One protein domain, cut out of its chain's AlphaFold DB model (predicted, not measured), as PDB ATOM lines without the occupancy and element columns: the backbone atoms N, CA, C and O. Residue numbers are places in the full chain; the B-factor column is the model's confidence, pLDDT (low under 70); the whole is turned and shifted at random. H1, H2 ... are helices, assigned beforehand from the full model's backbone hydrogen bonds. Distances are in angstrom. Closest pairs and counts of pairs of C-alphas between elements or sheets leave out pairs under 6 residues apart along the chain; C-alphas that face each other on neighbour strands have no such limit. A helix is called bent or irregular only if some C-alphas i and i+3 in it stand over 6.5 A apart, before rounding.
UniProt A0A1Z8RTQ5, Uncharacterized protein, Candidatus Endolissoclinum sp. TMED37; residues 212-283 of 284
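What this domain is: This is residues 212 to 283 of the 284 residues of an uncharacterized protein of Candidatus Endolissoclinum sp. TMED37 (UniProt A0A1Z8RTQ5). The model is an open arch of four helices: H3 is the long crossbar, H1 and H2 pack on its first half as a crossed pair, and H4 folds back from its last end as a single leg, with an empty gap between H4 and the pair H1 and H2. The far part of that leg, residues 272 to 283, sticks out free, while H1, H2 and the first half of H3 make a small corner of three helices crossing at wide angles. The printed part has 72 residues with four named helices in the order H1, H2, H3, H4 and no named strand, and its class is all helix. It is only just compact, close to loose, with a radius of gyration of the C-alphas of 13.4 A, and its C-alphas span 33 by 31 by 25 A.

How they stand to each other: H1, residues 212 to 221, comes first, and a tight link of 4 residues joins it to H2, residues 226 to 237. H1 and H2 touch and stand about perpendicular at 85 degrees; their closest C-alphas, those of Arg 218 and Val 226, are 5.5 A apart, and H2 touches H1 with residues 226 to 230 alone. A short link of 6 residues leads from H2 to H3, residues 244 to 262, the hub, which touches the three other helices. H3 touches H2 with residues 245 to 250 alone, about perpendicular at 84 degrees, and the closest C-alphas, those of Ala 229 and Ala 249, are 5.0 A apart. H3 touches H1 with residues 249 to 253 alone; the closest C-alphas, those of Val 221 and Pro 252, are 5.5 A apart, and the angle of 73 degrees is only just about perpendicular. The packing of these three pairs is mostly crossed, with 0 of the 3 at a shallow tilt. H3 is irregular, with C-alphas 249 and 252 at 7.6 A from each other, and it has a kink of 48 degrees near residue 251. A tight link of 2 residues joins H3 to H4, residues 265 to 281. H3 and H4 touch only at the corner by their link, at a steep tilt of 57 degrees, opposite ways, and the C-alphas of Ile 260 and Phe 267, their closest, are 5.9 A apart. H4 is apart from H1 and from H2. In H1, H2 and H4 every O i to N i+4 pair is within hydrogen-bond range; in H3 it is 10 of 15.

Where its parts are: H1 begins at C-alpha 212, at (-23.120, 30.141, 44.216), and measures 14.4 A from first to last C-alpha over its 10 residues. H2 has 12 residues and measures 16.6 A. H3, the longest helix with 19 residues, begins at C-alpha 244, at (-15.596, 13.939, 63.633), and measures 25.0 A. H4 has 17 residues, measures 24.8 A and ends at C-alpha 281, at (-12.786, 25.817, 33.821).

The domain as a whole: The two C-alphas farthest apart, those of Pro 243 and Ser 266, are 33.3 A apart, and the first and last printed C-alphas, those of Asp 212 and Lys 283, are 18.0 A apart. Residues 272 to 283 stand free, of which 272 to 281 belong to H4; the body without them has 60 residues and spans 31 by 25 by 17 A. The printed part has no cut, and no link in it is long. The mean pLDDT of the printed part is 80.8, and it is under 70 at residue 235, residues 237 to 241 and residues 282 to 283.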
ATOM      1  N   ASP A 212     -23.258  31.296  45.098       74.62
ATOM      2  CA  ASP A 212     -23.120  30.141  44.216       74.62
ATOM      3  C   ASP A 212     -22.413  28.960  44.893       74.62
ATOM      4  O   ASP A 212     -22.905  27.833  44.836       74.62
ATOM      5  N   GLU A 213     -21.306  29.191  45.611       71.00
ATOM      6  CA  GLU A 213     -20.615  28.132  46.358       71.00
ATOM      7  C   GLU A 213     -21.484  27.576  47.496       71.00
ATOM      8  O   GLU A 213     -21.506  26.364  47.720       71.00
ATOM      9  N   MET A 214     -22.256  28.424  48.187       74.62
ATOM     10  CA  MET A 214     -23.225  27.965  49.194       74.62
ATOM     11  C   MET A 214     -24.312  27.082  48.592       74.62
ATOM     12  O   MET A 214     -24.679  26.064  49.182       74.62
ATOM     13  N   SER A 215     -24.829  27.479  47.433       79.50
ATOM     14  CA  SER A 215     -25.888  26.753  46.738       79.50
ATOM     15  C   SER A 215     -25.380  25.407  46.221       79.50
ATOM     16  O   SER A 215     -26.037  24.388  46.429       79.50
ATOM     17  N   ALA A 216     -24.164  25.363  45.674       82.75
ATOM     18  CA  ALA A 216     -23.521  24.124  45.244       82.75
ATOM     19  C   ALA A 216     -23.269  23.157  46.414       82.75
ATOM     20  O   ALA A 216     -23.626  21.984  46.339       82.75
ATOM     21  N   TYR A 217     -22.719  23.638  47.538       82.31
ATOM     22  CA  TYR A 217     -22.540  22.794  48.727       82.31
ATOM     23  C   TYR A 217     -23.880  22.326  49.307       82.31
ATOM     24  O   TYR A 217     -23.982  21.191  49.769       82.31
ATOM     25  N   ARG A 218     -24.927  23.157  49.255       84.31
ATOM     26  CA  ARG A 218     -26.278  22.779  49.696       84.31
ATOM     27  C   ARG A 218     -26.841  21.605  48.900       84.31
ATOM     28  O   ARG A 218     -27.456  20.739  49.514       84.31
ATOM     29  N   LEU A 219     -26.603  21.555  47.591       86.12
ATOM     30  CA  LEU A 219     -27.015  20.430  46.743       86.12
ATOM     31  C   LEU A 219     -26.276  19.131  47.095       86.12
ATOM     32  O   LEU A 219     -26.850  18.056  46.985       86.12
ATOM     33  N   LEU A 220     -25.023  19.232  47.548       86.00
ATOM     34  CA  LEU A 220     -24.173  18.071  47.831       86.00
ATOM     35  C   LEU A 220     -24.368  17.486  49.235       86.00
ATOM     36  O   LEU A 220     -24.374  16.270  49.396       86.00
ATOM     37  N   VAL A 221     -24.479  18.328  50.268       85.94
ATOM     38  CA  VAL A 221     -24.520  17.872  51.676       85.94
ATOM     39  C   VAL A 221     -25.839  18.171  52.394       85.94
ATOM     40  O   VAL A 221     -26.023  17.770  53.546       85.94
ATOM     41  N   GLY A 222     -26.761  18.877  51.738       81.19
ATOM     42  CA  GLY A 222     -27.996  19.376  52.336       81.19
ATOM     43  C   GLY A 222     -27.807  20.687  53.109       81.19
ATOM     44  O   GLY A 222     -26.713  21.027  53.572       81.19
ATOM     45  N   SER A 223     -28.900  21.438  53.279       75.88
ATOM     46  CA  SER A 223     -28.932  22.776  53.901       75.88
ATOM     47  C   SER A 223     -28.311  22.831  55.298       75.88
ATOM     48  O   SER A 223     -27.633  23.804  55.626       75.88
ATOM     49  N   ASN A 224     -28.481  21.770  56.087       75.69
ATOM     50  CA  ASN A 224     -28.032  21.702  57.479       75.69
ATOM     51  C   ASN A 224     -26.516  21.469  57.626       75.69
ATOM     52  O   ASN A 224     -25.950  21.711  58.692       75.69
ATOM     53  N   ASN A 225     -25.838  21.013  56.567       81.06
ATOM     54  CA  ASN A 225     -24.440  20.579  56.635       81.06
ATOM     55  C   ASN A 225     -23.466  21.492  55.885       81.06
ATOM     56  O   ASN A 225     -22.260  21.378  56.102       81.06
ATOM     57  N   VAL A 226     -23.970  22.436  55.081       80.94
ATOM     58  CA  VAL A 226     -23.190  23.334  54.205       80.94
ATOM     59  C   VAL A 226     -21.967  23.934  54.896       80.94
ATOM     60  O   VAL A 226     -20.839  23.768  54.432       80.94
ATOM     61  N   ARG A 227     -22.176  24.602  56.038       77.06
ATOM     62  CA  ARG A 227     -21.094  25.289  56.760       77.06
ATOM     63  C   ARG A 227     -20.041  24.315  57.286       77.06
ATOM     64  O   ARG A 227     -18.850  24.564  57.144       77.06
ATOM     65  N   ARG A 228     -20.469  23.194  57.874       78.31
ATOM     66  CA  ARG A 228     -19.561  22.194  58.462       78.31
ATOM     67  C   ARG A 228     -18.766  21.443  57.395       78.31
ATOM     68  O   ARG A 228     -17.572  21.232  57.583       78.31
ATOM     69  N   ALA A 229     -19.400  21.106  56.275       81.56
ATOM     70  CA  ALA A 229     -18.746  20.454  55.147       81.56
ATOM     71  C   ALA A 229     -17.667  21.356  54.535       81.56
ATOM     72  O   ALA A 229     -16.546  20.916  54.320       81.56
ATOM     73  N   LYS A 230     -17.946  22.646  54.339       78.94
ATOM     74  CA  LYS A 230     -16.948  23.594  53.827       78.94
ATOM     75  C   LYS A 230     -15.738  23.737  54.759       78.94
ATOM     76  O   LYS A 230     -14.603  23.653  54.298       78.94
ATOM     77  N   ILE A 231     -15.980  23.864  56.065       77.12
ATOM     78  CA  ILE A 231     -14.918  23.895  57.083       77.12
ATOM     79  C   ILE A 231     -14.054  22.627  57.002       77.12
ATOM     80  O   ILE A 231     -12.829  22.723  57.000       77.12
ATOM     81  N   ALA A 232     -14.672  21.452  56.864       77.62
ATOM     82  CA  ALA A 232     -13.953  20.199  56.658       77.62
ATOM     83  C   ALA A 232     -13.138  20.196  55.349       77.62
ATOM     84  O   ALA A 232     -11.965  19.829  55.377       77.62
ATOM     85  N   ALA A 233     -13.697  20.660  54.225       79.69
ATOM     86  CA  ALA A 233     -12.981  20.767  52.947       79.69
ATOM     87  C   ALA A 233     -11.727  21.637  53.062       79.69
ATOM     88  O   ALA A 233     -10.666  21.291  52.542       79.69
ATOM     89  N   ASP A 234     -11.850  22.776  53.739       75.38
ATOM     90  CA  ASP A 234     -10.750  23.718  53.894       75.38
ATOM     91  C   ASP A 234      -9.688  23.186  54.867       75.38
ATOM     92  O   ASP A 234      -8.499  23.363  54.612       75.38
ATOM     93  N   MET A 235     -10.081  22.453  55.918       69.50
ATOM     94  CA  MET A 235      -9.145  21.725  56.788       69.50
ATOM     95  C   MET A 235      -8.368  20.643  56.019       69.50
ATOM     96  O   MET A 235      -7.149  20.558  56.168       69.50
ATOM     97  N   ILE A 236      -9.035  19.877  55.147       71.94
ATOM     98  CA  ILE A 236      -8.396  18.845  54.309       71.94
ATOM     99  C   ILE A 236      -7.415  19.475  53.319       71.94
ATOM    100  O   ILE A 236      -6.286  19.007  53.197       71.94
ATOM    101  N   ARG A 237      -7.797  20.571  52.648       68.81
ATOM    102  CA  ARG A 237      -6.898  21.312  51.740       68.81
ATOM    103  C   ARG A 237      -5.642  21.826  52.435       68.81
ATOM    104  O   ARG A 237      -4.605  21.957  51.799       68.81
ATOM    105  N   GLN A 238      -5.744  22.117  53.727       57.03
ATOM    106  CA  GLN A 238      -4.631  22.558  54.565       57.03
ATOM    107  C   GLN A 238      -3.788  21.392  55.112       57.03
ATOM    108  O   GLN A 238      -2.850  21.641  55.865       57.03
ATOM    109  N   GLY A 239      -4.124  20.136  54.796       57.47
ATOM    110  CA  GLY A 239      -3.444  18.956  55.336       57.47
ATOM    111  C   GLY A 239      -3.677  18.745  56.836       57.47
ATOM    112  O   GLY A 239      -2.877  18.084  57.494       57.47
ATOM    113  N   LYS A 240      -4.743  19.333  57.399       61.25
ATOM    114  CA  LYS A 240      -5.086  19.224  58.822       61.25
ATOM    115  C   LYS A 240      -6.054  18.068  59.064       61.25
ATOM    116  O   LYS A 240      -6.928  17.786  58.247       61.25
ATOM    117  N   ASN A 241      -5.949  17.457  60.242       65.50
ATOM    118  CA  ASN A 241      -6.907  16.453  60.697       65.50
ATOM    119  C   ASN A 241      -8.278  17.097  60.933       65.50
ATOM    120  O   ASN A 241      -8.384  18.091  61.652       65.50
ATOM    121  N   VAL A 242      -9.328  16.507  60.365       71.25
ATOM    122  CA  VAL A 242     -10.698  17.007  60.505       71.25
ATOM    123  C   VAL A 242     -11.402  16.316  61.680       71.25
ATOM    124  O   VAL A 242     -11.522  15.089  61.679       71.25
ATOM    125  N   PRO A 243     -11.917  17.060  62.676       73.75
ATOM    126  CA  PRO A 243     -12.693  16.476  63.769       73.75
ATOM    127  C   PRO A 243     -13.998  15.810  63.295       73.75
ATOM    128  O   PRO A 243     -14.658  16.289  62.371       73.75
ATOM    129  N   ALA A 244     -14.422  14.748  63.991       71.06
ATOM    130  CA  ALA A 244     -15.596  13.939  63.633       71.06
ATOM    131  C   ALA A 244     -16.900  14.739  63.388       71.06
ATOM    132  O   ALA A 244     -17.588  14.448  62.407       71.06
ATOM    133  N   PRO A 245     -17.237  15.790  64.168       72.56
ATOM    134  CA  PRO A 245     -18.430  16.600  63.907       72.56
ATOM    135  C   PRO A 245     -18.411  17.329  62.555       72.56
ATOM    136  O   PRO A 245     -19.470  17.550  61.972       72.56
ATOM    137  N   TYR A 246     -17.231  17.676  62.034       78.12
ATOM    138  CA  TYR A 246     -17.088  18.312  60.721       78.12
ATOM    139  C   TYR A 246     -17.027  17.274  59.596       78.12
ATOM    140  O   TYR A 246     -17.650  17.479  58.559       78.12
ATOM    141  N   MET A 247     -16.374  16.128  59.818       78.88
ATOM    142  CA  MET A 247     -16.379  15.017  58.854       78.88
ATOM    143  C   MET A 247     -17.775  14.434  58.630       78.88
ATOM    144  O   MET A 247     -18.131  14.126  57.497       78.88
ATOM    145  N   SER A 248     -18.597  14.337  59.679       83.19
ATOM    146  CA  SER A 248     -19.970  13.821  59.563       83.19
ATOM    147  C   SER A 248     -20.849  14.637  58.605       83.19
ATOM    148  O   SER A 248     -21.783  14.100  58.015       83.19
ATOM    149  N   ALA A 249     -20.516  15.911  58.372       85.38
ATOM    150  CA  ALA A 249     -21.221  16.762  57.419       85.38
ATOM    151  C   ALA A 249     -21.035  16.317  55.955       85.38
ATOM    152  O   ALA A 249     -21.841  16.690  55.109       85.38
ATOM    153  N   TYR A 250     -20.008  15.512  55.664       87.94
ATOM    154  CA  TYR A 250     -19.764  14.917  54.349       87.94
ATOM    155  C   TYR A 250     -20.438  13.559  54.137       87.94
ATOM    156  O   TYR A 250     -20.338  13.026  53.034       87.94
ATOM    157  N   ALA A 251     -21.148  13.012  55.130       87.19
ATOM    158  CA  ALA A 251     -21.794  11.703  55.009       87.19
ATOM    159  C   ALA A 251     -22.637  11.530  53.722       87.19
ATOM    160  O   ALA A 251     -22.470  10.507  53.062       87.19
ATOM    161  N   PRO A 252     -23.446  12.519  53.273       89.62
ATOM    162  CA  PRO A 252     -24.204  12.386  52.024       89.62
ATOM    163  C   PRO A 252     -23.319  12.228  50.778       89.62
ATOM    164  O   PRO A 252     -23.622  11.433  49.896       89.62
ATOM    165  N   VAL A 253     -22.195  12.948  50.724       90.88
ATOM    166  CA  VAL A 253     -21.245  12.888  49.600       90.88
ATOM    167  C   VAL A 253     -20.473  11.575  49.611       90.88
ATOM    168  O   VAL A 253     -20.231  11.005  48.553       90.88
ATOM    169  N   ILE A 254     -20.095  11.089  50.795       89.44
ATOM    170  CA  ILE A 254     -19.416   9.797  50.948       89.44
ATOM    171  C   ILE A 254     -20.322   8.674  50.439       89.44
ATOM    172  O   ILE A 254     -19.874   7.870  49.630       89.44
ATOM    173  N   ASN A 255     -21.598   8.677  50.834       90.19
ATOM    174  CA  ASN A 255     -22.577   7.701  50.355       90.19
ATOM    175  C   ASN A 255     -22.769   7.794  48.834       90.19
ATOM    176  O   ASN A 255     -22.733   6.779  48.153       90.19
ATOM    177  N   MET A 256     -22.873   9.008  48.283       90.12
ATOM    178  CA  MET A 256     -22.988   9.213  46.835       90.12
ATOM    179  C   MET A 256     -21.783   8.649  46.065       90.12
ATOM    180  O   MET A 256     -21.949   8.047  45.008       90.12
ATOM    181  N   ILE A 257     -20.563   8.838  46.575       90.00
ATOM    182  CA  ILE A 257     -19.351   8.276  45.960       90.00
ATOM    183  C   ILE A 257     -19.342   6.746  46.073       90.00
ATOM    184  O   ILE A 257     -18.958   6.078  45.114       90.00
ATOM    185  N   ASP A 258     -19.774   6.199  47.209       90.06
ATOM    186  CA  ASP A 258     -19.877   4.752  47.430       90.06
ATOM    187  C   ASP A 258     -20.895   4.106  46.471       90.06
ATOM    188  O   ASP A 258     -20.596   3.093  45.839       90.06
ATOM    189  N   ASP A 259     -22.049   4.741  46.255       92.56
ATOM    190  CA  ASP A 259     -23.058   4.299  45.286       92.56
ATOM    191  C   ASP A 259     -22.529   4.347  43.841       92.56
ATOM    192  O   ASP A 259     -22.728   3.405  43.073       92.56
ATOM    193  N   ILE A 260     -21.787   5.401  43.473       91.44
ATOM    194  CA  ILE A 260     -21.127   5.510  42.158       91.44
ATOM    195  C   ILE A 260     -20.087   4.401  41.970       91.44
ATOM    196  O   ILE A 260     -19.994   3.823  40.886       91.44
ATOM    197  N   ALA A 261     -19.306   4.092  43.007       89.31
ATOM    198  CA  ALA A 261     -18.310   3.029  42.958       89.31
ATOM    199  C   ALA A 261     -18.968   1.648  42.798       89.31
ATOM    200  O   ALA A 261     -18.523   0.850  41.970       89.31
ATOM    201  N   LYS A 262     -20.061   1.389  43.528       91.88
ATOM    202  CA  LYS A 262     -20.858   0.155  43.414       91.88
ATOM    203  C   LYS A 262     -21.576   0.027  42.072       91.88
ATOM    204  O   LYS A 262     -21.727  -1.084  41.577       91.88
ATOM    205  N   GLY A 263     -21.980   1.145  41.466       88.75
ATOM    206  CA  GLY A 263     -22.615   1.187  40.146       88.75
ATOM    207  C   GLY A 263     -21.704   0.741  38.996       88.75
ATOM    208  O   GLY A 263     -22.187   0.461  37.900       88.75
ATOM    209  N   GLY A 264     -20.395   0.639  39.235       87.31
ATOM    210  CA  GLY A 264     -19.432   0.089  38.291       87.31
ATOM    211  C   GLY A 264     -18.606   1.137  37.542       87.31
ATOM    212  O   GLY A 264     -18.765   2.352  37.670       87.31
ATOM    213  N   TYR A 265     -17.664   0.635  36.745       87.62
ATOM    214  CA  TYR A 265     -16.555   1.416  36.188       87.62
ATOM    215  C   TYR A 265     -16.979   2.589  35.288       87.62
ATOM    216  O   TYR A 265     -16.313   3.626  35.260       87.62
ATOM    217  N   SER A 266     -18.091   2.451  34.565       90.06
ATOM    218  CA  SER A 266     -18.619   3.484  33.668       90.06
ATOM    219  C   SER A 266     -18.990   4.771  34.413       90.06
ATOM    220  O   SER A 266     -18.623   5.863  33.973       90.06
ATOM    221  N   PHE A 267     -19.642   4.665  35.575       89.88
ATOM    222  CA  PHE A 267     -20.028   5.823  36.388       89.88
ATOM    223  C   PHE A 267     -18.820   6.507  37.029       89.88
ATOM    224  O   PHE A 267     -18.747   7.736  37.062       89.88
ATOM    225  N   VAL A 268     -17.821   5.730  37.456       89.62
ATOM    226  CA  VAL A 268     -16.555   6.272  37.977       89.62
ATOM    227  C   VAL A 268     -15.816   7.070  36.897       89.62
ATOM    228  O   VAL A 268     -15.342   8.177  37.159       89.62
ATOM    229  N   ARG A 269     -15.758   6.558  35.659       90.19
ATOM    230  CA  ARG A 269     -15.153   7.273  34.520       90.19
ATOM    231  C   ARG A 269     -15.889   8.565  34.179       90.19
ATOM    232  O   ARG A 269     -15.247   9.582  33.899       90.19
ATOM    233  N   LEU A 270     -17.218   8.554  34.243       91.19
ATOM    234  CA  LEU A 270     -18.021   9.757  34.049       91.19
ATOM    235  C   LEU A 270     -17.727  10.806  35.133       91.19
ATOM    236  O   LEU A 270     -17.492  11.969  34.808       91.19
ATOM    237  N   LEU A 271     -17.656  10.394  36.403       90.06
ATOM    238  CA  LEU A 271     -17.326  11.281  37.520       90.06
ATOM    239  C   LEU A 271     -15.933  11.914  37.365       90.06
ATOM    240  O   LEU A 271     -15.786  13.123  37.544       90.06
ATOM    241  N   GLN A 272     -14.925  11.122  36.980       88.69
ATOM    242  CA  GLN A 272     -13.576  11.624  36.686       88.69
ATOM    243  C   GLN A 272     -13.595  12.668  35.563       88.69
ATOM    244  O   GLN A 272     -13.020  13.744  35.706       88.69
ATOM    245  N   THR A 273     -14.346  12.407  34.491       92.69
ATOM    246  CA  THR A 273     -14.474  13.340  33.361       92.69
ATOM    247  C   THR A 273     -15.114  14.667  33.783       92.69
ATOM    248  O   THR A 273     -14.669  15.739  33.364       92.69
ATOM    249  N   ILE A 274     -16.149  14.620  34.628       90.50
ATOM    250  CA  ILE A 274     -16.793  15.819  35.185       90.50
ATOM    251  C   ILE A 274     -15.800  16.604  36.052       90.50
ATOM    252  O   ILE A 274     -15.698  17.825  35.914       90.50
ATOM    253  N   HIS A 275     -15.040  15.911  36.904       86.88
ATOM    254  CA  HIS A 275     -14.009  16.526  37.739       86.88
ATOM    255  C   HIS A 275     -12.936  17.238  36.901       86.88
ATOM    256  O   HIS A 275     -12.623  18.403  37.164       86.88
ATOM    257  N   ASP A 276     -12.415  16.576  35.868       87.38
ATOM    258  CA  ASP A 276     -11.367  17.123  35.004       87.38
ATOM    259  C   ASP A 276     -11.846  18.362  34.239       87.38
ATOM    260  O   ASP A 276     -11.134  19.369  34.162       87.38
ATOM    261  N   ARG A 277     -13.090  18.342  33.737       85.88
ATOM    262  CA  ARG A 277     -13.713  19.516  33.108       85.88
ATOM    263  C   ARG A 277     -13.840  20.675  34.095       85.88
ATOM    264  O   ARG A 277     -13.380  21.773  33.789       85.88
ATOM    265  N   ALA A 278     -14.376  20.427  35.291       81.81
ATOM    266  CA  ALA A 278     -14.546  21.455  36.319       81.81
ATOM    267  C   ALA A 278     -13.209  22.078  36.765       81.81
ATOM    268  O   ALA A 278     -13.123  23.283  37.014       81.81
ATOM    269  N   LYS A 279     -12.144  21.272  36.837       79.25
ATOM    270  CA  LYS A 279     -10.791  21.730  37.175       79.25
ATOM    271  C   LYS A 279     -10.205  22.659  36.108       79.25
ATOM    272  O   LYS A 279      -9.521  23.620  36.453       79.25
ATOM    273  N   ASN A 280     -10.480  22.390  34.833       77.38
ATOM    274  CA  ASN A 280      -9.962  23.179  33.714       77.38
ATOM    275  C   ASN A 280     -10.719  24.500  33.511       77.38
ATOM    276  O   ASN A 280     -10.103  25.487  33.118       77.38
ATOM    277  N   THR A 281     -12.009  24.564  33.854       74.56
ATOM    278  CA  THR A 281     -12.786  25.817  33.821       74.56
ATOM    279  C   THR A 281     -12.254  26.864  34.804       74.56
ATOM    280  O   THR A 281     -12.285  28.043  34.493       74.56
ATOM    281  N   LYS A 282     -11.699  26.452  35.955       57.03
ATOM    282  CA  LYS A 282     -11.097  27.362  36.952       57.03
ATOM    283  C   LYS A 282      -9.735  27.957  36.557       57.03
ATOM    284  O   LYS A 282      -9.221  28.790  37.296       57.03
ATOM    285  N   LYS A 283      -9.108  27.481  35.474       50.22
ATOM    286  CA  LYS A 283      -7.788  27.952  35.004       50.22
ATOM    287  C   LYS A 283      -7.865  29.020  33.904       50.22
ATOM    288  O   LYS A 283      -6.819  29.544  33.533       50.22
TER     289      LYS A 283